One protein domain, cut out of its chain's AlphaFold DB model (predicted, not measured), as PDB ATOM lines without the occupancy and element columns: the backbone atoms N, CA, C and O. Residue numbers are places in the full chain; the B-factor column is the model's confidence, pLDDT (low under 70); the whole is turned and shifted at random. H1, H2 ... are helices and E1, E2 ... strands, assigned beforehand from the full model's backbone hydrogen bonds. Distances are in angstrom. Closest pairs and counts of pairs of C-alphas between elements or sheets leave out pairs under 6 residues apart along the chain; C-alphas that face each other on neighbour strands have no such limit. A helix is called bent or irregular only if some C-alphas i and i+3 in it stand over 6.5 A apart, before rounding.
ATOM      1  N   ASP A  20      49.946  44.269 -21.378       80.88
ATOM      2  CA  ASP A  20      51.069  45.191 -21.192       80.88
ATOM      3  C   ASP A  20      52.414  44.455 -21.096       80.88
ATOM      4  O   ASP A  20      53.408  44.921 -21.657       80.88
ATOM      5  N   GLU A  21      52.448  43.283 -20.455       83.31
ATOM      6  CA  GLU A  21      53.640  42.426 -20.393       83.31
ATOM      7  C   GLU A  21      53.997  41.859 -21.768       83.31
ATOM      8  O   GLU A  21      55.167  41.874 -22.149       83.31
ATOM      9  N   GLN A  22      53.004  41.456 -22.564       82.75
ATOM     10  CA  GLN A  22      53.220  41.014 -23.948       82.75
ATOM     11  C   GLN A  22      53.760  42.151 -24.828       82.75
ATOM     12  O   GLN A  22      54.714  41.971 -25.588       82.75
ATOM     13  N   VAL A  23      53.207  43.361 -24.689       85.25
ATOM     14  CA  VAL A  23      53.713  44.552 -25.388       85.25
ATOM     15  C   VAL A  23      55.140  44.883 -24.956       85.25
ATOM     16  O   VAL A  23      55.958  45.267 -25.796       85.25
ATOM     17  N   PHE A  24      55.462  44.751 -23.668       87.88
ATOM     18  CA  PHE A  24      56.821  44.938 -23.167       87.88
ATOM     19  C   PHE A  24      57.780  43.895 -23.753       87.88
ATOM     20  O   PHE A  24      58.795  44.279 -24.334       87.88
ATOM     21  N   ALA A  25      57.413  42.611 -23.720       87.69
ATOM     22  CA  ALA A  25      58.188  41.525 -24.314       87.69
ATOM     23  C   ALA A  25      58.451  41.758 -25.810       87.69
ATOM     24  O   ALA A  25      59.574  41.582 -26.276       87.69
ATOM     25  N   GLY A  26      57.457  42.248 -26.557       88.88
ATOM     26  CA  GLY A  26      57.621  42.565 -27.977       88.88
ATOM     27  C   GLY A  26      58.609  43.706 -28.220       88.88
ATOM     28  O   GLY A  26      59.376  43.676 -29.183       88.88
ATOM     29  N   ARG A  27      58.642  44.708 -27.331       90.94
ATOM     30  CA  ARG A  27      59.640  45.788 -27.403       90.94
ATOM     31  C   ARG A  27      61.043  45.260 -27.138       90.94
ATOM     32  O   ARG A  27      61.939  45.599 -27.904       90.94
ATOM     33  N   THR A  28      61.212  44.415 -26.123       91.31
ATOM     34  CA  THR A  28      62.490  43.755 -25.825       91.31
ATOM     35  C   THR A  28      62.940  42.870 -26.988       91.31
ATOM     36  O   THR A  28      64.095  42.935 -27.396       91.31
ATOM     37  N   LEU A  29      62.024  42.118 -27.606       89.88
ATOM     38  CA  LEU A  29      62.324  41.286 -28.773       89.88
ATOM     39  C   LEU A  29      62.885  42.104 -29.946       89.88
ATOM     40  O   LEU A  29      63.805  41.649 -30.624       89.88
ATOM     41  N   ARG A  30      62.389  43.333 -30.159       91.31
ATOM     42  CA  ARG A  30      62.908  44.242 -31.198       91.31
ATOM     43  C   ARG A  30      64.364  44.653 -30.959       91.31
ATOM     44  O   ARG A  30      65.058  45.001 -31.911       91.31
ATOM     45  N   GLU A  31      64.837  44.635 -29.716       88.00
ATOM     46  CA  GLU A  31      66.238  44.935 -29.396       88.00
ATOM     47  C   GLU A  31      67.165  43.770 -29.771       88.00
ATOM     48  O   GLU A  31      68.316  44.004 -30.133       88.00
ATOM     49  N   SER A  32      66.659  42.531 -29.739       87.75
ATOM     50  CA  SER A  32      67.415  41.319 -30.084       87.75
ATOM     51  C   SER A  32      67.286  40.873 -31.543       87.75
ATOM     52  O   SER A  32      68.225  40.297 -32.082       87.75
ATOM     53  N   VAL A  33      66.138  41.116 -32.182       90.69
ATOM     54  CA  VAL A  33      65.853  40.697 -33.562       90.69
ATOM     55  C   VAL A  33      65.424  41.921 -34.359       90.69
ATOM     56  O   VAL A  33      64.308  42.427 -34.202       90.69
ATOM     57  N   SER A  34      66.315  42.418 -35.218       93.38
ATOM     58  CA  SER A  34      66.022  43.587 -36.046       93.38
ATOM     59  C   SER A  34      64.921  43.277 -37.067       93.38
ATOM     60  O   SER A  34      64.750  42.131 -37.480       93.38
ATOM     61  N   PHE A  35      64.188  44.299 -37.520       95.25
ATOM     62  CA  PHE A  35      63.173  44.102 -38.564       95.25
ATOM     63  C   PHE A  35      63.767  43.525 -39.851       95.25
ATOM     64  O   PHE A  35      63.143  42.689 -40.493       95.25
ATOM     65  N   ARG A  36      64.977  43.956 -40.220       93.06
ATOM     66  CA  ARG A  36      65.663  43.457 -41.412       93.06
ATOM     67  C   ARG A  36      65.929  41.959 -41.297       93.06
ATOM     68  O   ARG A  36      65.601  41.220 -42.221       93.06
ATOM     69  N   ASP A  37      66.480  41.514 -40.170       91.12
ATOM     70  CA  ASP A  37      66.776  40.096 -39.955       91.12
ATOM     71  C   ASP A  37      65.488  39.268 -39.927       91.12
ATOM     72  O   ASP A  37      65.417  38.250 -40.612       91.12
ATOM     73  N   ALA A  38      64.448  39.751 -39.235       90.31
ATOM     74  CA  ALA A  38      63.131  39.110 -39.182       90.31
ATOM     75  C   ALA A  38      62.530  38.862 -40.569       90.31
ATOM     76  O   ALA A  38      62.028  37.775 -40.854       90.31
ATOM     77  N   LEU A  39      62.610  39.865 -41.444       92.31
ATOM     78  CA  LEU A  39      61.990  39.832 -42.765       92.31
ATOM     79  C   LEU A  39      62.842  39.119 -43.831       92.31
ATOM     80  O   LEU A  39      62.322  38.813 -44.902       92.31
ATOM     81  N   THR A  40      64.130  38.849 -43.580       87.94
ATOM     82  CA  THR A  40      65.042  38.307 -44.614       87.94
ATOM     83  C   THR A  40      65.749  37.003 -44.244       87.94
ATOM     84  O   THR A  40      66.076  36.230 -45.144       87.94
ATOM     85  N   ALA A  41      65.977  36.728 -42.957       84.06
ATOM     86  CA  ALA A  41      66.844  35.632 -42.525       84.06
ATOM     87  C   ALA A  41      66.314  34.853 -41.314       84.06
ATOM     88  O   ALA A  41      66.173  33.633 -41.381       84.06
ATOM     89  N   THR A  42      66.042  35.532 -40.200       85.06
ATOM     90  CA  THR A  42      65.725  34.914 -38.906       85.06
ATOM     91  C   THR A  42      64.405  35.462 -38.377       85.06
ATOM     92  O   THR A  42      64.417  36.509 -37.732       85.06
ATOM     93  N   PRO A  43      63.273  34.776 -38.631       88.56
ATOM     94  CA  PRO A  43      61.964  35.211 -38.157       88.56
ATOM     95  C   PRO A  43      61.926  35.423 -36.643       88.56
ATOM     96  O   PRO A  43      62.643  34.763 -35.891       88.56
ATOM     97  N   THR A  44      61.031  36.295 -36.181       89.50
ATOM     98  CA  THR A  44      60.877  36.634 -34.754       89.50
ATOM     99  C   THR A  44      60.442  35.470 -33.865       89.50
ATOM    100  O   THR A  44      60.561  35.559 -32.646       89.50
ATOM    101  N   GLY A  45      59.896  34.402 -34.453       85.88
ATOM    102  CA  GLY A  45      59.272  33.298 -33.721       85.88
ATOM    103  C   GLY A  45      57.832  33.584 -33.281       85.88
ATOM    104  O   GLY A  45      57.218  32.748 -32.620       85.88
ATOM    105  N   ILE A  46      57.261  34.735 -33.657       88.12
ATOM    106  CA  ILE A  46      55.843  35.021 -33.439       88.12
ATOM    107  C   ILE A  46      55.018  34.209 -34.444       88.12
ATOM    108  O   ILE A  46      55.089  34.438 -35.652       88.12
ATOM    109  N   VAL A  47      54.223  33.269 -33.934       86.69
ATOM    110  CA  VAL A  47      53.430  32.342 -34.753       86.69
ATOM    111  C   VAL A  47      52.024  32.888 -34.990       86.69
ATOM    112  O   VAL A  47      51.323  33.268 -34.051       86.69
ATOM    113  N   VAL A  48      51.605  32.874 -36.251       90.44
ATOM    114  CA  VAL A  48      50.258  33.209 -36.728       90.44
ATOM    115  C   VAL A  48      49.779  32.105 -37.680       90.44
ATOM    116  O   VAL A  48      50.593  31.290 -38.123       90.44
ATOM    117  N   PRO A  49      48.481  32.028 -38.019       90.44
ATOM    118  CA  PRO A  49      48.069  31.312 -39.220       90.44
ATOM    119  C   PRO A  49      48.671  32.007 -40.446       90.44
ATOM    120  O   PRO A  49      48.273  33.128 -40.750       90.44
ATOM    121  N   LEU A  50      49.616  31.358 -41.131       91.44
ATOM    122  CA  LEU A  50      50.044  31.782 -42.463       91.44
ATOM    123  C   LEU A  50      48.861  31.653 -43.411       91.44
ATOM    124  O   LEU A  50      48.168  30.644 -43.359       91.44
ATOM    125  N   VAL A  51      48.628  32.639 -44.264       88.69
ATOM    126  CA  VAL A  51      47.463  32.685 -45.161       88.69
ATOM    127  C   VAL A  51      47.828  32.659 -46.642       88.69
ATOM    128  O   VAL A  51      46.936  32.625 -47.483       88.69
ATOM    129  N   SER A  52      49.122  32.636 -46.976       84.69
ATOM    130  CA  SER A  52      49.640  32.540 -48.349       84.69
ATOM    131  C   SER A  52      49.200  33.691 -49.263       84.69
ATOM    132  O   SER A  52      49.116  33.529 -50.481       84.69
ATOM    133  N   VAL A  53      48.925  34.875 -48.710       86.81
ATOM    134  CA  VAL A  53      48.493  36.033 -49.505       86.81
ATOM    135  C   VAL A  53      49.706  36.674 -50.178       86.81
ATOM    136  O   VAL A  53      50.501  37.357 -49.539       86.81
ATOM    137  N   THR A  54      49.845  36.479 -51.489       86.06
ATOM    138  CA  THR A  54      50.996  36.978 -52.265       86.06
ATOM    139  C   THR A  54      50.720  38.268 -53.031       86.06
ATOM    140  O   THR A  54      51.649  38.953 -53.457       86.06
ATOM    141  N   ASP A  55      49.452  38.627 -53.220       89.56
ATOM    142  CA  ASP A  55      49.052  39.849 -53.906       89.56
ATOM    143  C   ASP A  55      47.732  40.414 -53.362       89.56
ATOM    144  O   ASP A  55      47.036  39.810 -52.543       89.56
ATOM    145  N   LEU A  56      47.381  41.616 -53.823       90.38
ATOM    146  CA  LEU A  56      46.157  42.298 -53.397       90.38
ATOM    147  C   LEU A  56      44.873  41.631 -53.908       90.38
ATOM    148  O   LEU A  56      43.798  42.027 -53.468       90.38
ATOM    149  N   ALA A  57      44.944  40.676 -54.840       85.75
ATOM    150  CA  ALA A  57      43.777  39.934 -55.303       85.75
ATOM    151  C   ALA A  57      43.357  38.842 -54.307       85.75
ATOM    152  O   ALA A  57      42.203  38.423 -54.346       85.75
ATOM    153  N   GLY A  58      44.233  38.445 -53.378       88.38
ATOM    154  CA  GLY A  58      43.887  37.571 -52.252       88.38
ATOM    155  C   GLY A  58      43.005  38.229 -51.181       88.38
ATOM    156  O   GLY A  58      42.544  37.542 -50.272       88.38
ATOM    157  N   ILE A  59      42.750  39.542 -51.272       91.31
ATOM    158  CA  ILE A  59      41.954  40.308 -50.302       91.31
ATOM    159  C   ILE A  59      40.863  41.084 -51.038       91.31
ATOM    160  O   ILE A  59      41.138  41.881 -51.938       91.31
ATOM    161  N   GLY A  60      39.605  40.883 -50.655       89.75
ATOM    162  CA  GLY A  60      38.478  41.434 -51.400       89.75
ATOM    163  C   GLY A  60      37.193  41.579 -50.590       89.75
ATOM    164  O   GLY A  60      37.104  41.105 -49.458       89.75
ATOM    165  N   PRO A  61      36.195  42.295 -51.140       89.31
ATOM    166  CA  PRO A  61      34.890  42.414 -50.516       89.31
ATOM    167  C   PRO A  61      34.167  41.060 -50.544       89.31
ATOM    168  O   PRO A  61      33.913  40.502 -51.611       89.31
ATOM    169  N   ILE A  62      33.792  40.566 -49.370       87.62
ATOM    170  CA  ILE A  62      32.936  39.395 -49.175       87.62
ATOM    171  C   ILE A  62      31.672  39.859 -48.460       87.62
ATOM    172  O   ILE A  62      31.727  40.681 -47.546       87.62
ATOM    173  N   GLN A  63      30.517  39.333 -48.861       87.44
ATOM    174  CA  GLN A  63      29.293  39.534 -48.102       87.44
ATOM    175  C   GLN A  63      29.103  38.403 -47.089       87.44
ATOM    176  O   GLN A  63      29.130  37.229 -47.455       87.44
ATOM    177  N   THR A  64      28.899  38.762 -45.823       87.19
ATOM    178  CA  THR A  64      28.539  37.813 -44.765       87.19
ATOM    179  C   THR A  64      27.125  37.275 -44.968       87.19
ATOM    180  O   THR A  64      26.309  37.879 -45.666       87.19
ATOM    181  N   ASP A  65      26.781  36.186 -44.280       82.62
ATOM    182  CA  ASP A  65      25.410  35.652 -44.291       82.62
ATOM    183  C   ASP A  65      24.369  36.641 -43.741       82.62
ATOM    184  O   ASP A  65      23.195  36.566 -44.092       82.62
ATOM    185  N   ALA A  66      24.795  37.619 -42.936       83.81
ATOM    186  CA  ALA A  66      23.949  38.713 -42.461       83.81
ATOM    187  C   ALA A  66      23.780  39.851 -43.493       83.81
ATOM    188  O   ALA A  66      23.218  40.896 -43.171       83.81
ATOM    189  N   GLY A  67      24.305  39.700 -44.713       85.19
ATOM    190  CA  GLY A  67      24.217  40.700 -45.779       85.19
ATOM    191  C   GLY A  67      25.194  41.872 -45.638       85.19
ATOM    192  O   GLY A  67      25.100  42.844 -46.387       85.19
ATOM    193  N   THR A  68      26.141  41.810 -44.696       88.81
ATOM    194  CA  THR A  68      27.132  42.878 -44.487       88.81
ATOM    195  C   THR A  68      28.351  42.645 -45.370       88.81
ATOM    196  O   THR A  68      28.937  41.569 -45.329       88.81
ATOM    197  N   THR A  69      28.767  43.646 -46.145       91.12
ATOM    198  CA  THR A  69      30.017  43.567 -46.914       91.12
ATOM    199  C   THR A  69      31.211  43.893 -46.022       91.12
ATOM    200  O   THR A  69      31.259  44.959 -45.407       91.12
ATOM    201  N   VAL A  70      32.189  42.992 -45.981       92.50
ATOM    202  CA  VAL A  70      33.462  43.128 -45.263       92.50
ATOM    203  C   VAL A  70      34.626  42.969 -46.236       92.50
ATOM    204  O   VAL A  70      34.518  42.237 -47.213       92.50
ATOM    205  N   LEU A  71      35.735  43.665 -45.993       94.00
ATOM    206  CA  LEU A  71      36.986  43.427 -46.712       94.00
ATOM    207  C   LEU A  71      37.754  42.328 -45.973       94.00
ATOM    208  O   LEU A  71      38.071  42.516 -44.801       94.00
ATOM    209  N   ASP A  72      38.020  41.200 -46.626       93.56
ATOM    210  CA  ASP A  72      38.554  40.007 -45.959       93.56
ATOM    211  C   ASP A  72      39.407  39.146 -46.909       93.56
ATOM    212  O   ASP A  72      39.509  39.432 -48.108       93.56
ATOM    213  N   LEU A  73      40.034  38.104 -46.362       92.19
ATOM    214  CA  LEU A  73      40.818  37.123 -47.107       92.19
ATOM    215  C   LEU A  73      39.919  36.251 -47.992       92.19
ATOM    216  O   LEU A  73      38.884  35.740 -47.555       92.19
ATOM    217  N   LEU A  74      40.327  36.058 -49.246       88.19
ATOM    218  CA  LEU A  74      39.581  35.242 -50.203       88.19
ATOM    219  C   LEU A  74      39.988  33.768 -50.166       88.19
ATOM    220  O   LEU A  74      39.138  32.918 -50.410       88.19
ATOM    221  N   ASP A  75      41.231  33.449 -49.827       87.75
ATOM    222  CA  ASP A  75      41.725  32.074 -49.757       87.75
ATOM    223  C   ASP A  75      42.546  31.891 -48.477       87.75
ATOM    224  O   ASP A  75      43.387  32.724 -48.150       87.75
ATOM    225  N   VAL A  76      42.240  30.830 -47.733       91.38
ATOM    226  CA  VAL A  76      42.944  30.416 -46.508       91.38
ATOM    227  C   VAL A  76      43.185  28.902 -46.506       91.38
ATOM    228  O   VAL A  76      43.476  28.310 -45.470       91.38
ATOM    229  N   ASP A  77      43.029  28.245 -47.656       90.31
ATOM    230  CA  ASP A  77      43.008  26.786 -47.762       90.31
ATOM    231  C   ASP A  77      44.403  26.171 -47.523       90.31
ATOM    232  O   ASP A  77      44.541  25.047 -47.034       90.31
ATOM    233  N   ASP A  78      45.460  26.934 -47.790       91.81
ATOM    234  CA  ASP A  78      46.846  26.531 -47.540       91.81
ATOM    235  C   ASP A  78      47.360  26.945 -46.149       91.81
ATOM    236  O   ASP A  78      48.552  26.834 -45.860       91.81
ATOM    237  N   ALA A  79      46.472  27.420 -45.267       92.56
ATOM    238  CA  ALA A  79      46.907  27.995 -44.008       92.56
ATOM    239  C   ALA A  79      47.565  26.981 -43.069       92.56
ATOM    240  O   ALA A  79      47.099  25.846 -42.899       92.56
ATOM    241  N   LEU A  80      48.644  27.419 -42.425       92.19
ATOM    242  CA  LEU A  80      49.474  26.618 -41.531       92.19
ATOM    243  C   LEU A  80      50.109  27.535 -40.470       92.19
ATOM    244  O   LEU A  80      50.419  28.681 -40.787       92.19
ATOM    245  N   PRO A  81      50.321  27.090 -39.218       90.06
ATOM    246  CA  PRO A  81      51.079  27.882 -38.256       90.06
ATOM    247  C   PRO A  81      52.473  28.241 -38.787       90.06
ATOM    248  O   PRO A  81      53.227  27.364 -39.209       90.06
ATOM    249  N   GLY A  82      52.842  29.515 -38.719       89.25
ATOM    250  CA  GLY A  82      54.172  29.960 -39.118       89.25
ATOM    251  C   GLY A  82      54.445  31.435 -38.824       89.25
ATOM    252  O   GLY A  82      53.635  32.099 -38.171       89.25
ATOM    253  N   PRO A  83      55.616  31.939 -39.244       91.38
ATOM    254  CA  PRO A  83      56.055  33.298 -38.944       91.38
ATOM    255  C   PRO A  83      55.302  34.341 -39.777       91.38
ATOM    256  O   PRO A  83      55.316  34.303 -41.007       91.38
ATOM    257  N   TRP A  84      54.686  35.313 -39.107       93.25
ATOM    258  CA  TRP A  84      53.883  36.373 -39.736       93.25
ATOM    259  C   TRP A  84      54.626  37.179 -40.811       93.25
ATOM    260  O   TRP A  84      54.001  37.774 -41.692       93.25
ATOM    261  N   GLU A  85      55.956  37.213 -40.740       94.31
ATOM    262  CA  GLU A  85      56.828  37.893 -41.689       94.31
ATOM    263  C   GLU A  85      56.671  37.350 -43.112       94.31
ATOM    264  O   GLU A  85      56.781  38.117 -44.067       94.31
ATOM    265  N   TRP A  86      56.407  36.049 -43.279       93.94
ATOM    266  CA  TRP A  86      56.397  35.414 -44.600       93.94
ATOM    267  C   TRP A  86      55.240  35.881 -45.480       93.94
ATOM    268  O   TRP A  86      55.478  36.217 -46.642       93.94
ATOM    269  N   ASP A  87      54.027  35.981 -44.932       94.19
ATOM    270  CA  ASP A  87      52.885  36.537 -45.668       94.19
ATOM    271  C   ASP A  87      53.131  37.998 -46.040       94.19
ATOM    272  O   ASP A  87      52.867  38.422 -47.165       94.19
ATOM    273  N   LEU A  88      53.693  38.779 -45.114       94.12
ATOM    274  CA  LEU A  88      53.895  40.199 -45.355       94.12
ATOM    275  C   LEU A  88      54.972  40.464 -46.413       94.12
ATOM    276  O   LEU A  88      54.782  41.332 -47.264       94.12
ATOM    277  N   VAL A  89      56.080  39.718 -46.391       94.31
ATOM    278  CA  VAL A  89      57.133  39.805 -47.415       94.31
ATOM    279  C   VAL A  89      56.611  39.319 -48.765       94.31
ATOM    280  O   VAL A  89      56.878  39.959 -49.784       94.31
ATOM    281  N   GLY A  90      55.840  38.225 -48.788       91.38
ATOM    282  CA  GLY A  90      55.189  37.720 -49.998       91.38
ATOM    283  C   GLY A  90      54.307  38.782 -50.653       91.38
ATOM    284  O   GLY A  90      54.497  39.102 -51.828       91.38
ATOM    285  N   LEU A  91      53.419  39.399 -49.870       93.12
ATOM    286  CA  LEU A  91      52.555  40.479 -50.335       93.12
ATOM    287  C   LEU A  91      53.345  41.731 -50.742       93.12
ATOM    288  O   LEU A  91      53.037  42.341 -51.763       93.12
ATOM    289  N   ALA A  92      54.372  42.123 -49.984       94.88
ATOM    290  CA  ALA A  92      55.169  43.311 -50.282       94.88
ATOM    291  C   ALA A  92      55.921  43.202 -51.619       94.88
ATOM    292  O   ALA A  92      55.977  44.182 -52.360       94.88
ATOM    293  N   ARG A  93      56.432  42.014 -51.971       94.00
ATOM    294  CA  ARG A  93      57.149  41.764 -53.236       94.00
ATOM    295  C   ARG A  93      56.300  41.971 -54.494       94.00
ATOM    296  O   ARG A  93      56.851  42.201 -55.567       94.00
ATOM    297  N   SER A  94      54.968  41.929 -54.394       90.81
ATOM    298  CA  SER A  94      54.075  42.230 -55.528       90.81
ATOM    299  C   SER A  94      53.783  43.730 -55.703       90.81
ATOM    300  O   SER A  94      53.052  44.128 -56.617       90.81
ATOM    301  N   LEU A  95      54.337  44.591 -54.844       92.50
ATOM    302  CA  LEU A  95      53.999  46.008 -54.752       92.50
ATOM    303  C   LEU A  95      55.193  46.917 -55.063       92.50
ATOM    304  O   LEU A  95      56.348  46.582 -54.847       92.50
ATOM    305  N   GLY A  96      54.904  48.134 -55.531       93.00
ATOM    306  CA  GLY A  96      55.916  49.194 -55.584       93.00
ATOM    307  C   GLY A  96      56.134  49.837 -54.211       93.00
ATOM    308  O   GLY A  96      55.199  49.907 -53.413       93.00
ATOM    309  N   GLU A  97      57.321  50.405 -53.982       94.31
ATOM    310  CA  GLU A  97      57.773  50.990 -52.704       94.31
ATOM    311  C   GLU A  97      56.693  51.792 -51.949       94.31
ATOM    312  O   GLU A  97      56.400  51.544 -50.780       94.31
ATOM    313  N   ARG A  98      56.029  52.749 -52.617       94.81
ATOM    314  CA  ARG A  98      55.008  53.598 -51.965       94.81
ATOM    315  C   ARG A  98      53.813  52.794 -51.441       94.81
ATOM    316  O   ARG A  98      53.181  53.203 -50.466       94.81
ATOM    317  N   SER A  99      53.465  51.704 -52.121       95.56
ATOM    318  CA  SER A  99      52.412  50.781 -51.698       95.56
ATOM    319  C   SER A  99      52.903  49.859 -50.587       95.56
ATOM    320  O   SER A  99      52.132  49.624 -49.670       95.56
ATOM    321  N   VAL A 100      54.170  49.429 -50.596       96.50
ATOM    322  CA  VAL A 100      54.782  48.682 -49.479       96.50
ATOM    323  C   VAL A 100      54.767  49.509 -48.191       96.50
ATOM    324  O   VAL A 100      54.348  49.021 -47.147       96.50
ATOM    325  N   ARG A 101      55.103  50.802 -48.264       97.25
ATOM    326  CA  ARG A 101      54.985  51.712 -47.108       97.25
ATOM    327  C   ARG A 101      53.543  51.829 -46.606       97.25
ATOM    328  O   ARG A 101      53.304  51.812 -45.403       97.25
ATOM    329  N   SER A 102      52.581  51.908 -47.528       97.38
ATOM    330  CA  SER A 102      51.153  51.953 -47.182       97.38
ATOM    331  C   SER A 102      50.681  50.634 -46.551       97.38
ATOM    332  O   SER A 102      49.929  50.669 -45.583       97.38
ATOM    333  N   LEU A 103      51.159  49.492 -47.059       97.50
ATOM    334  CA  LEU A 103      50.925  48.156 -46.507       97.50
ATOM    335  C   LEU A 103      51.458  48.045 -45.077       97.50
ATOM    336  O   LEU A 103      50.712  47.642 -44.190       97.50
ATOM    337  N   ALA A 104      52.711  48.444 -44.840       98.00
ATOM    338  CA  ALA A 104      53.332  48.412 -43.516       98.00
ATOM    339  C   ALA A 104      52.554  49.256 -42.496       98.00
ATOM    340  O   ALA A 104      52.272  48.785 -41.393       98.00
ATOM    341  N   GLN A 105      52.158  50.473 -42.890       97.81
ATOM    342  CA  GLN A 105      51.337  51.348 -42.054       97.81
ATOM    343  C   GLN A 105      49.995  50.686 -41.716       97.81
ATOM    344  O   GLN A 105      49.635  50.586 -40.544       97.81
ATOM    345  N   GLY A 106      49.281  50.186 -42.730       97.88
ATOM    346  CA  GLY A 106      48.011  49.496 -42.529       97.88
ATOM    347  C   GLY A 106      48.156  48.282 -41.613       97.88
ATOM    348  O   GLY A 106      47.353  48.092 -40.706       97.88
ATOM    349  N   TYR A 107      49.223  47.499 -41.779       98.00
ATOM    350  CA  TYR A 107      49.522  46.344 -40.934       98.00
ATOM    351  C   TYR A 107      49.724  46.729 -39.464       98.00
ATOM    352  O   TYR A 107      49.096  46.141 -38.580       98.00
ATOM    353  N   GLN A 108      50.520  47.769 -39.188       97.50
ATOM    354  CA  GLN A 108      50.696  48.306 -37.833       97.50
ATOM    355  C   GLN A 108      49.370  48.800 -37.235       97.50
ATOM    356  O   GLN A 108      49.090  48.542 -36.061       97.50
ATOM    357  N   GLU A 109      48.541  49.487 -38.026       96.38
ATOM    358  CA  GLU A 109      47.216  49.953 -37.607       96.38
ATOM    359  C   GLU A 109      46.270  48.786 -37.285       96.38
ATOM    360  O   GLU A 109      45.607  48.812 -36.246       96.38
ATOM    361  N   GLY A 110      46.247  47.746 -38.124       96.12
ATOM    362  CA  GLY A 110      45.445  46.538 -37.929       96.12
ATOM    363  C   GLY A 110      45.828  45.780 -36.659       96.12
ATOM    364  O   GLY A 110      44.967  45.502 -35.825       96.12
ATOM    365  N   VAL A 111      47.125  45.535 -36.448       95.50
ATOM    366  CA  VAL A 111      47.620  44.899 -35.215       95.50
ATOM    367  C   VAL A 111      47.271  45.745 -33.988       95.50
ATOM    368  O   VAL A 111      46.758  45.227 -32.995       95.50
ATOM    369  N   ALA A 112      47.495  47.061 -34.042       92.56
ATOM    370  CA  ALA A 112      47.204  47.957 -32.924       92.56
ATOM    371  C   ALA A 112      45.702  48.079 -32.613       92.56
ATOM    372  O   ALA A 112      45.346  48.380 -31.469       92.56
ATOM    373  N   ALA A 113      44.832  47.874 -33.607       90.88
ATOM    374  CA  ALA A 113      43.385  47.852 -33.429       90.88
ATOM    375  C   ALA A 113      42.909  46.619 -32.649       90.88
ATOM    376  O   ALA A 113      41.867  46.699 -32.012       90.88
ATOM    377  N   ILE A 114      43.663  45.516 -32.680       88.81
ATOM    378  CA  ILE A 114      43.345  44.279 -31.955       88.81
ATOM    379  C   ILE A 114      44.073  44.206 -30.616       88.81
ATOM    380  O   ILE A 114      43.451  43.884 -29.610       88.81
ATOM    381  N   GLY A 115      45.356  44.577 -30.563       79.00
ATOM    382  CA  GLY A 115      46.192  44.461 -29.360       79.00
ATOM    383  C   GLY A 115      45.760  45.313 -28.160       79.00
ATOM    384  O   GLY A 115      46.378  45.233 -27.105       79.00
ATOM    385  N   ARG A 116      44.718  46.141 -28.301       73.88
ATOM    386  CA  ARG A 116      44.114  46.931 -27.213       73.88
ATOM    387  C   ARG A 116      42.714  46.483 -26.820       73.88
ATOM    388  O   ARG A 116      42.158  47.016 -25.863       73.88
ATOM    389  N   GLU A 117      42.121  45.577 -27.582       78.81
ATOM    390  CA  GLU A 117      40.745  45.158 -27.374       78.81
ATOM    391  C   GLU A 117      40.707  43.965 -26.416       78.81
ATOM    392  O   GLU A 117      41.552  43.069 -26.502       78.81
ATOM    393  N   PRO A 118      39.706  43.881 -25.526       79.19
ATOM    394  CA  PRO A 118      39.428  42.642 -24.821       79.19
ATOM    395  C   PRO A 118      39.221  41.498 -25.824       79.19
ATOM    396  O   PRO A 118      38.449  41.641 -26.774       79.19
ATOM    397  N   LEU A 119      39.856  40.343 -25.593       74.56
ATOM    398  CA  LEU A 119      39.870  39.216 -26.544       74.56
ATOM    399  C   LEU A 119      38.472  38.792 -27.027       74.56
ATOM    400  O   LEU A 119      38.285  38.480 -28.199       74.56
ATOM    401  N   HIS A 120      37.469  38.835 -26.144       77.69
ATOM    402  CA  HIS A 120      36.085  38.475 -26.479       77.69
ATOM    403  C   HIS A 120      35.405  39.465 -27.448       77.69
ATOM    404  O   HIS A 120      34.441  39.098 -28.114       77.69
ATOM    405  N   SER A 121      35.896  40.705 -27.538       85.50
ATOM    406  CA  SER A 121      35.366  41.769 -28.406       85.50
ATOM    407  C   SER A 121      36.224  42.014 -29.653       85.50
ATOM    408  O   SER A 121      35.746  42.603 -30.626       85.50
ATOM    409  N   ALA A 122      37.470  41.530 -29.662       87.75
ATOM    410  CA  ALA A 122      38.451  41.780 -30.715       87.75
ATOM    411  C   ALA A 122      37.948  41.419 -32.125       87.75
ATOM    412  O   ALA A 122      38.071  42.220 -33.051       87.75
ATOM    413  N   ARG A 123      37.309  40.252 -32.300       90.38
ATOM    414  CA  ARG A 123      36.782  39.842 -33.616       90.38
ATOM    415  C   ARG A 123      35.631  40.738 -34.082       90.38
ATOM    416  O   ARG A 123      35.610  41.151 -35.238       90.38
ATOM    417  N   ALA A 124      34.710  41.106 -33.189       90.62
ATOM    418  CA  ALA A 124      33.624  42.031 -33.525       90.62
ATOM    419  C   ALA A 124      34.167  43.412 -33.937       90.62
ATOM    420  O   ALA A 124      33.681  44.017 -34.896       90.62
ATOM    421  N   ARG A 125      35.226  43.883 -33.265       92.06
ATOM    422  CA  ARG A 125      35.934  45.106 -33.650       92.06
ATOM    423  C   ARG A 125      36.567  44.987 -35.034       92.06
ATOM    424  O   ARG A 125      36.401  45.901 -35.843       92.06
ATOM    425  N   ALA A 126      37.242  43.875 -35.317       94.12
ATOM    426  CA  ALA A 126      37.866  43.621 -36.612       94.12
ATOM    427  C   ALA A 126      36.841  43.646 -37.756       94.12
ATOM    428  O   ALA A 126      37.039  44.344 -38.749       94.12
ATOM    429  N   ILE A 127      35.690  42.985 -37.571       94.25
ATOM    430  CA  ILE A 127      34.572  42.999 -38.528       94.25
ATOM    431  C   ILE A 127      34.069  44.429 -38.761       94.25
ATOM    432  O   ILE A 127      33.842  44.827 -39.904       94.25
ATOM    433  N   ALA A 128      33.925  45.240 -37.707       94.50
ATOM    434  CA  ALA A 128      33.485  46.629 -37.844       94.50
ATOM    435  C   ALA A 128      34.486  47.487 -38.644       94.50
ATOM    436  O   ALA A 128      34.079  48.310 -39.471       94.50
ATOM    437  N   VAL A 129      35.792  47.283 -38.433       96.25
ATOM    438  CA  VAL A 129      36.852  47.937 -39.216       96.25
ATOM    439  C   VAL A 129      36.798  47.471 -40.672       96.25
ATOM    440  O   VAL A 129      36.689  48.312 -41.565       96.25
ATOM    441  N   ALA A 130      36.772  46.163 -40.921       96.12
ATOM    442  CA  ALA A 130      36.686  45.576 -42.259       96.12
ATOM    443  C   ALA A 130      35.439  46.035 -43.034       96.12
ATOM    444  O   ALA A 130      35.521  46.350 -44.222       96.12
ATOM    445  N   THR A 131      34.298  46.172 -42.353       95.31
ATOM    446  CA  THR A 131      33.058  46.727 -42.924       95.31
ATOM    447  C   THR A 131      33.249  48.180 -43.359       95.31
ATOM    448  O   THR A 131      32.769  48.605 -44.410       95.31
ATOM    449  N   ARG A 132      33.967  48.987 -42.565       95.56
ATOM    450  CA  ARG A 132      34.274  50.379 -42.924       95.56
ATOM    451  C   ARG A 132      35.199  50.455 -44.138       95.56
ATOM    452  O   ARG A 132      34.990  51.337 -44.970       95.56
ATOM    453  N   LEU A 133      36.192  49.569 -44.229       94.56
ATOM    454  CA  LEU A 133      37.105  49.494 -45.374       94.56
ATOM    455  C   LEU A 133      36.373  49.086 -46.659       94.56
ATOM    456  O   LEU A 133      36.670  49.627 -47.719       94.56
ATOM    457  N   ALA A 134      35.358  48.225 -46.551       92.00
ATOM    458  CA  ALA A 134      34.543  47.782 -47.679       92.00
ATOM    459  C   ALA A 134      33.499  48.800 -48.176       92.00
ATOM    460  O   ALA A 134      32.793  48.530 -49.146       92.00
ATOM    461  N   ARG A 135      33.361  49.978 -47.547       89.62
ATOM    462  CA  ARG A 135      32.367  50.980 -47.970       89.62
ATOM    463  C   ARG A 135      32.606  51.430 -49.411       89.62
ATOM    464  O   ARG A 135      33.654  51.989 -49.725       89.62
ATOM    465  N   GLY A 136      31.586  51.261 -50.249       84.38
ATOM    466  CA  GLY A 136      31.644  51.593 -51.675       84.38
ATOM    467  C   GLY A 136      32.314  50.523 -52.539       84.38
ATOM    468  O   GLY A 136      32.526  50.767 -53.723       84.38
ATOM    469  N   LEU A 137      32.656  49.365 -51.964       84.50
ATOM    470  CA  LEU A 137      32.999  48.167 -52.718       84.50
ATOM    471  C   LEU A 137      31.742  47.309 -52.877       84.50
ATOM    472  O   LEU A 137      31.051  47.028 -51.896       84.50
ATOM    473  N   ASP A 138      31.483  46.863 -54.100       73.75
ATOM    474  CA  ASP A 138      30.421  45.902 -54.372       73.75
ATOM    475  C   ASP A 138      30.951  44.491 -54.095       73.75
ATOM    476  O   ASP A 138      31.820  43.982 -54.805       73.75
ATOM    477  N   GLY A 139      30.446  43.866 -53.033       69.81
ATOM    478  CA  GLY A 139      30.553  42.421 -52.855       69.81
ATOM    479  C   GLY A 139      29.360  41.758 -53.536       69.81
ATOM    480  O   GLY A 139      28.224  42.089 -53.195       69.81
ATOM    481  N   ALA A 297      42.239  47.934 -60.415       40.03
ATOM    482  CA  ALA A 297      42.223  49.395 -60.384       40.03
ATOM    483  C   ALA A 297      43.566  49.932 -60.904       40.03
ATOM    484  O   ALA A 297      44.624  49.410 -60.564       40.03
ATOM    485  N   LYS A 298      43.509  51.011 -61.694       39.22
ATOM    486  CA  LYS A 298      44.656  51.771 -62.225       39.22
ATOM    487  C   LYS A 298      45.760  51.989 -61.172       39.22
ATOM    488  O   LYS A 298      45.457  52.247 -60.011       39.22
ATOM    489  N   LYS A 299      47.028  52.032 -61.614       41.22
ATOM    490  CA  LYS A 299      48.272  52.191 -60.816       41.22
ATOM    491  C   LYS A 299      48.258  53.258 -59.694       41.22
ATOM    492  O   LYS A 299      49.058  53.163 -58.770       41.22
ATOM    493  N   SER A 300      47.368  54.255 -59.722       44.53
ATOM    494  CA  SER A 300      47.208  55.249 -58.645       44.53
ATOM    495  C   SER A 300      46.363  54.772 -57.444       44.53
ATOM    496  O   SER A 300      46.483  55.353 -56.366       44.53
ATOM    497  N   GLY A 301      45.556  53.711 -57.594       59.69
ATOM    498  CA  GLY A 301      44.696  53.120 -56.554       59.69
ATOM    499  C   GLY A 301      45.373  52.072 -55.662       59.69
ATOM    500  O   GLY A 301      44.803  51.672 -54.647       59.69
ATOM    501  N   ASN A 302      46.601  51.658 -55.988       76.06
ATOM    502  CA  ASN A 302      47.274  50.557 -55.292       76.06
ATOM    503  C   ASN A 302      47.698  50.907 -53.863       76.06
ATOM    504  O   ASN A 302      47.732  50.016 -53.029       76.06
ATOM    505  N   ARG A 303      47.952  52.185 -53.536       91.69
ATOM    506  CA  ARG A 303      48.357  52.576 -52.169       91.69
ATOM    507  C   ARG A 303      47.247  52.377 -51.145       91.69
ATOM    508  O   ARG A 303      47.488  51.805 -50.094       91.69
ATOM    509  N   ARG A 304      46.027  52.829 -51.459       92.12
ATOM    510  CA  ARG A 304      44.878  52.656 -50.559       92.12
ATOM    511  C   ARG A 304      44.511  51.179 -50.424       92.12
ATOM    512  O   ARG A 304      44.265  50.731 -49.316       92.12
ATOM    513  N   LYS A 305      44.536  50.424 -51.529       91.88
ATOM    514  CA  LYS A 305      44.327  48.970 -51.487       91.88
ATOM    515  C   LYS A 305      45.397  48.263 -50.654       91.88
ATOM    516  O   LYS A 305      45.044  47.436 -49.832       91.88
ATOM    517  N   ALA A 306      46.671  48.622 -50.821       95.50
ATOM    518  CA  ALA A 306      47.769  48.074 -50.031       95.50
ATOM    519  C   ALA A 306      47.634  48.410 -48.543       95.50
ATOM    520  O   ALA A 306      47.819  47.539 -47.705       95.50
ATOM    521  N   HIS A 307      47.242  49.643 -48.217       97.31
ATOM    522  CA  HIS A 307      46.923  50.029 -46.847       97.31
ATOM    523  C   HIS A 307      45.803  49.167 -46.260       97.31
ATOM    524  O   HIS A 307      45.984  48.547 -45.218       97.31
ATOM    525  N   ASP A 308      44.659  49.091 -46.938       96.88
ATOM    526  CA  ASP A 308      43.494  48.362 -46.437       96.88
ATOM    527  C   ASP A 308      43.776  46.848 -46.335       96.88
ATOM    528  O   ASP A 308      43.365  46.216 -45.363       96.88
ATOM    529  N   ALA A 309      44.553  46.290 -47.270       96.19
ATOM    530  CA  ALA A 309      45.099  44.933 -47.202       96.19
ATOM    531  C   ALA A 309      45.990  44.727 -45.970       96.19
ATOM    532  O   ALA A 309      45.836  43.735 -45.261       96.19
ATOM    533  N   GLY A 310      46.874  45.685 -45.678       97.56
ATOM    534  CA  GLY A 310      47.698  45.679 -44.473       97.56
ATOM    535  C   GLY A 310      46.845  45.651 -43.212       97.56
ATOM    536  O   GLY A 310      47.082  44.820 -42.344       97.56
ATOM    537  N   VAL A 311      45.808  46.495 -43.137       98.12
ATOM    538  CA  VAL A 311      44.887  46.520 -41.989       98.12
ATOM    539  C   VAL A 311      44.213  45.163 -41.792       98.12
ATOM    540  O   VAL A 311      44.211  44.655 -40.673       98.12
ATOM    541  N   VAL A 312      43.677  44.552 -42.854       97.50
ATOM    542  CA  VAL A 312      43.043  43.223 -42.784       97.50
ATOM    543  C   VAL A 312      44.035  42.160 -42.320       97.50
ATOM    544  O   VAL A 312      43.765  41.481 -41.331       97.50
ATOM    545  N   LEU A 313      45.202  42.062 -42.963       97.25
ATOM    546  CA  LEU A 313      46.218  41.064 -42.624       97.25
ATOM    547  C   LEU A 313      46.724  41.236 -41.182       97.25
ATOM    548  O   LEU A 313      46.837  40.262 -40.444       97.25
ATOM    549  N   GLY A 314      46.944  42.478 -40.744       96.50
ATOM    550  CA  GLY A 314      47.353  42.792 -39.375       96.50
ATOM    551  C   GLY A 314      46.309  42.388 -38.335       96.50
ATOM    552  O   GLY A 314      46.664  41.848 -37.289       96.50
ATOM    553  N   MET A 315      45.018  42.589 -38.626       96.19
ATOM    554  CA  MET A 315      43.940  42.124 -37.745       96.19
ATOM    555  C   MET A 315      43.858  40.594 -37.702       96.19
ATOM    556  O   MET A 315      43.719  40.040 -36.615       96.19
ATOM    557  N   VAL A 316      43.973  39.912 -38.846       94.75
ATOM    558  CA  VAL A 316      43.957  38.439 -38.920       94.75
ATOM    559  C   VAL A 316      45.122  37.839 -38.129       94.75
ATOM    560  O   VAL A 316      44.906  36.990 -37.265       94.75
ATOM    561  N   HIS A 317      46.343  38.331 -38.345       94.56
ATOM    562  CA  HIS A 317      47.529  37.887 -37.610       94.56
ATOM    563  C   HIS A 317      47.420  38.156 -36.108       94.56
ATOM    564  O   HIS A 317      47.758  37.293 -35.303       94.56
ATOM    565  N   ALA A 318      46.895  39.317 -35.708       92.00
ATOM    566  CA  ALA A 318      46.694  39.633 -34.298       92.00
ATOM    567  C   ALA A 318      45.596  38.776 -33.637       92.00
ATOM    568  O   ALA A 318      45.714  38.452 -32.460       92.00
ATOM    569  N   LEU A 319      44.543  38.390 -34.366       89.88
ATOM    570  CA  LEU A 319      43.495  37.489 -33.863       89.88
ATOM    571  C   LEU A 319      43.961  36.028 -33.781       89.88
ATOM    572  O   LEU A 319      43.525  35.294 -32.892       89.88
ATOM    573  N   GLY A 320      44.800  35.600 -34.727       86.81
ATOM    574  CA  GLY A 320      45.328  34.239 -34.806       86.81
ATOM    575  C   GLY A 320      46.601  33.994 -33.987       86.81
ATOM    576  O   GLY A 320      46.892  32.839 -33.674       86.81
ATOM    577  N   GLY A 321      47.332  35.051 -33.626       85.31
ATOM    578  CA  GLY A 321      48.584  35.012 -32.865       85.31
ATOM    579  C   GLY A 321      48.546  35.835 -31.572       85.31
ATOM    580  O   GLY A 321      47.498  36.001 -30.947       85.31
ATOM    581  N   ASP A 322      49.711  36.334 -31.149       84.56
ATOM    582  CA  ASP A 322      49.861  37.204 -29.975       84.56
ATOM    583  C   ASP A 322      49.832  38.683 -30.394       84.56
ATOM    584  O   ASP A 322      50.828  39.255 -30.853       84.56
ATOM    585  N   ALA A 323      48.663  39.310 -30.247       87.31
ATOM    586  CA  ALA A 323      48.457  40.709 -30.604       87.31
ATOM    587  C   ALA A 323      49.335  41.679 -29.792       87.31
ATOM    588  O   ALA A 323      49.770  42.701 -30.330       87.31
ATOM    589  N   GLY A 324      49.591  41.380 -28.513       86.44
ATOM    590  CA  GLY A 324      50.407  42.217 -27.635       86.44
ATOM    591  C   GLY A 324      51.871  42.183 -28.057       86.44
ATOM    592  O   GLY A 324      52.478  43.236 -28.271       86.44
ATOM    593  N   LEU A 325      52.403  40.982 -28.282       88.69
ATOM    594  CA  LEU A 325      53.769  40.751 -28.742       88.69
ATOM    595  C   LEU A 325      54.005  41.355 -30.132       88.69
ATOM    596  O   LEU A 325      54.974  42.095 -30.312       88.69
ATOM    597  N   LEU A 326      53.084  41.144 -31.084       92.19
ATOM    598  CA  LEU A 326      53.128  41.789 -32.404       92.19
ATOM    599  C   LEU A 326      53.102  43.314 -32.281       92.19
ATOM    600  O   LEU A 326      53.920  44.000 -32.892       92.19
ATOM    601  N   SER A 327      52.194  43.872 -31.473       92.38
ATOM    602  CA  SER A 327      52.089  45.325 -31.295       92.38
ATOM    603  C   SER A 327      53.357  45.914 -30.668       92.38
ATOM    604  O   SER A 327      53.862  46.945 -31.124       92.38
ATOM    605  N   GLY A 328      53.909  45.235 -29.659       92.00
ATOM    606  CA  GLY A 328      55.170  45.576 -29.012       92.00
ATOM    607  C   GLY A 328      56.351  45.536 -29.977       92.00
ATOM    608  O   GLY A 328      57.127  46.497 -30.010       92.00
ATOM    609  N   TYR A 329      56.441  44.484 -30.798       94.56
ATOM    610  CA  TYR A 329      57.503  44.271 -31.783       94.56
ATOM    611  C   TYR A 329      57.405  45.206 -32.987       94.56
ATOM    612  O   TYR A 329      58.425  45.716 -33.433       94.56
ATOM    613  N   LEU A 330      56.215  45.576 -33.458       95.25
ATOM    614  CA  LEU A 330      56.033  46.484 -34.601       95.25
ATOM    615  C   LEU A 330      56.119  47.966 -34.229       95.25
ATOM    616  O   LEU A 330      56.775  48.753 -34.914       95.25
ATOM    617  N   GLY A 331      55.500  48.355 -33.113       91.62
ATOM    618  CA  GLY A 331      55.537  49.732 -32.631       91.62
ATOM    619  C   GLY A 331      54.823  50.690 -33.582       91.62
ATOM    620  O   GLY A 331      53.844  50.328 -34.223       91.62
ATOM    621  N   ARG A 332      55.276  51.947 -33.622       89.94
ATOM    622  CA  ARG A 332      54.623  53.035 -34.380       89.94
ATOM    623  C   ARG A 332      55.575  53.846 -35.258       89.94
ATOM    624  O   ARG A 332      55.181  54.890 -35.760       89.94
ATOM    625  N   SER A 333      56.842  53.450 -35.339       91.69
ATOM    626  CA  SER A 333      57.826  54.176 -36.141       91.69
ATOM    627  C   SER A 333      57.873  53.638 -37.567       91.69
ATOM    628  O   SER A 333      57.532  52.480 -37.818       91.69
ATOM    629  N   ASP A 334      58.405  54.460 -38.468       94.06
ATOM    630  CA  ASP A 334      58.579  54.109 -39.880       94.06
ATOM    631  C   ASP A 334      59.694  53.078 -40.119       94.06
ATOM    632  O   ASP A 334      59.803  52.538 -41.215       94.06
ATOM    633  N   ARG A 335      60.476  52.722 -39.085       94.69
ATOM    634  CA  ARG A 335      61.575  51.739 -39.188       94.69
ATOM    635  C   ARG A 335      61.111  50.395 -39.741       94.69
ATOM    636  O   ARG A 335      61.864  49.724 -40.438       94.69
ATOM    637  N   PHE A 336      59.890  49.993 -39.399       96.38
ATOM    638  CA  PHE A 336      59.303  48.768 -39.924       96.38
ATOM    639  C   PHE A 336      58.973  48.890 -41.416       96.38
ATOM    640  O   PHE A 336      59.290  47.993 -42.189       96.38
ATOM    641  N   ALA A 337      58.387  50.018 -41.826       97.06
ATOM    642  CA  ALA A 337      58.097  50.286 -43.228       97.06
ATOM    643  C   ALA A 337      59.379  50.350 -44.071       97.06
ATOM    644  O   ALA A 337      59.399  49.808 -45.171       97.06
ATOM    645  N   ASP A 338      60.449  50.956 -43.547       96.69
ATOM    646  CA  ASP A 338      61.760  50.991 -44.206       96.69
ATOM    647  C   ASP A 338      62.336  49.581 -44.399       96.69
ATOM    648  O   ASP A 338      62.762  49.232 -45.499       96.69
ATOM    649  N   ALA A 339      62.289  48.744 -43.359       96.69
ATOM    650  CA  ALA A 339      62.776  47.367 -43.433       96.69
ATOM    651  C   ALA A 339      61.941  46.492 -44.384       96.69
ATOM    652  O   ALA A 339      62.494  45.656 -45.096       96.69
ATOM    653  N   LEU A 340      60.619  46.692 -44.432       97.25
ATOM    654  CA  LEU A 340      59.750  45.961 -45.356       97.25
ATOM    655  C   LEU A 340      59.989  46.362 -46.814       97.25
ATOM    656  O   LEU A 340      59.941  45.501 -47.688       97.25
ATOM    657  N   VAL A 341      60.277  47.642 -47.077       96.69
ATOM    658  CA  VAL A 341      60.705  48.098 -48.407       96.69
ATOM    659  C   VAL A 341      61.983  47.373 -48.826       96.69
ATOM    660  O   VAL A 341      61.990  46.755 -49.886       96.69
ATOM    661  N   GLU A 342      63.015  47.360 -47.978       95.62
ATOM    662  CA  GLU A 342      64.282  46.673 -48.281       95.62
ATOM    663  C   GLU A 342      64.073  45.167 -48.540       95.62
ATOM    664  O   GLU A 342      64.584  44.612 -49.514       95.62
ATOM    665  N   ALA A 343      63.261  44.504 -47.710       94.62
ATOM    666  CA  ALA A 343      62.949  43.084 -47.868       94.62
ATOM    667  C   ALA A 343      62.129  42.780 -49.137       94.62
ATOM    668  O   ALA A 343      62.239  41.686 -49.687       94.62
ATOM    669  N   SER A 344      61.318  43.732 -49.614       92.81
ATOM    670  CA  SER A 344      60.520  43.572 -50.840       92.81
ATOM    671  C   SER A 344      61.347  43.633 -52.126       92.81
ATOM    672  O   SER A 344      60.908  43.127 -53.156       92.81
ATOM    673  N   GLU A 345      62.542  44.224 -52.063       88.19
ATOM    674  CA  GLU A 345      63.467  44.374 -53.195       88.19
ATOM    675  C   GLU A 345      64.505  43.240 -53.279       88.19
ATOM    676  O   GLU A 345      65.221  43.139 -54.277       88.19
ATOM    677  N   SER A 346      64.578  42.399 -52.240       77.88
ATOM    678  CA  SER A 346      65.511  41.268 -52.103       77.88
ATOM    679  C   SER A 346      64.925  39.960 -52.630       77.88
ATOM    680  O   SER A 346      65.660  39.233 -53.332       77.88
TER     681      SER A 346
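What this domain is: This is residues 20 to 139 and 297 to 346 of the 346 residues of an uncharacterized protein of Actinomycetales bacterium mxb001 (UniProt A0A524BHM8). Two long helices, H4 and H6, run side by side through the middle; on one side of them pack H5 and the strand hairpin E2 and E3, and on the other side H7 and H8 pack on H4, with H1 beyond H7 and H2 beyond H8. H3 runs close to the central pair, and E1, paired with E4, packs on residues 84 to 88 of H3 and 316 to 320 of H6. The printed part has 170 residues and is mostly helix, with eight named helices and four named strands in the order H1 H2 E1 E2 E3 E4 H3 H4 H5 H6 H7 H8. The strands form two separate antiparallel sheets of two. The whole is compact, with a radius of gyration of the C-alphas of 15.0 A and spans of 45 by 38 by 29 A.

How they stand to each other: Start at H1, residues 20 to 32, and H2, residues 35 to 40, which meet only through their link. Look next at E1, residues 47 to 50, whose antiparallel neighbour is E4, residues 80 to 83; N 48 and O 82 are 2.9 A apart, within hydrogen-bond range. Between these in the chain, E2, residues 59 to 63, and E3, residues 69 to 73, form an antiparallel hairpin, with N 62 and O 70 at 2.8 A. H3, residues 84 to 93, touches H2 about perpendicular, at 73 degrees, the closest C-alphas being those of Leu 39 and Glu 85, 5.6 A apart. The hub is H4, residues 97 to 114, touching four helices. One is H5, residues 119 to 133, its partner in a helical hairpin: residues 113 to 114 of H4 and 122 to 126 of H5 alone touch, at a steep tilt of 37 degrees, only just past shallow, with the closest C-alphas, of Ile 114 and Ala 122, 5.6 A apart. H5 also comes to E3, where the closest C-alphas, of Val 70 and Thr 131, are 4.3 A apart. H6, residues 302 to 320, touches H4 the same way at a shallow tilt of 34 degrees, only just short of steep; their closest C-alphas, of Tyr 107 and Gly 310, are 4.0 A apart. H3, H4, H5 and H6 form an up and down bundle, each running against the one before it. H7, residues 323 to 330, touches H1, the closest C-alphas being those of Gly 26 and Gly 328 at 4.0 A. H8, residues 335 to 345, touches residues 97 to 105 of H4 alone, at a steep tilt of 48 degrees, with the closest C-alphas, of Ala 104 and Ala 337, at 5.1 A. Every O i to N i+4 pair is within hydrogen-bond range in H2, H4, H6, H7 and H8; the counts are 8 of 9 in H1, 5 of 6 in H3 and 9 of 11 in H5.

Where its parts are: Find C-alpha 20 at (51.069, 45.191, -21.192); from there H1 runs 19.0 A to C-alpha 32. H4 starts at C-alpha 97, (57.773, 50.990, -52.704), and covers 26.1 A. H5 covers 21.6 A and is irregular, C-alphas 120 and 123 being 7.3 A apart. H6 covers 26.3 A, and H8 ends at C-alpha 345, (63.467, 44.374, -53.195), after 15.9 A. E2 measures 12.9 A and E3 12.6 A.

The domain as a whole: The two C-alphas farthest apart are those of Ser 32 and Gly 67, at 46.0 A. Residues 140 to 296 are not printed, and C-alphas 139 and 297 stand 15.5 A apart across the cut, which lies in the link from H5 to H6. Of the links printed whole, none is long. The mean pLDDT of the printed part is 89.3; residue 139 and residues 297 to 301 are under 70. The printed part ends at Ser 346, the chain's last residue.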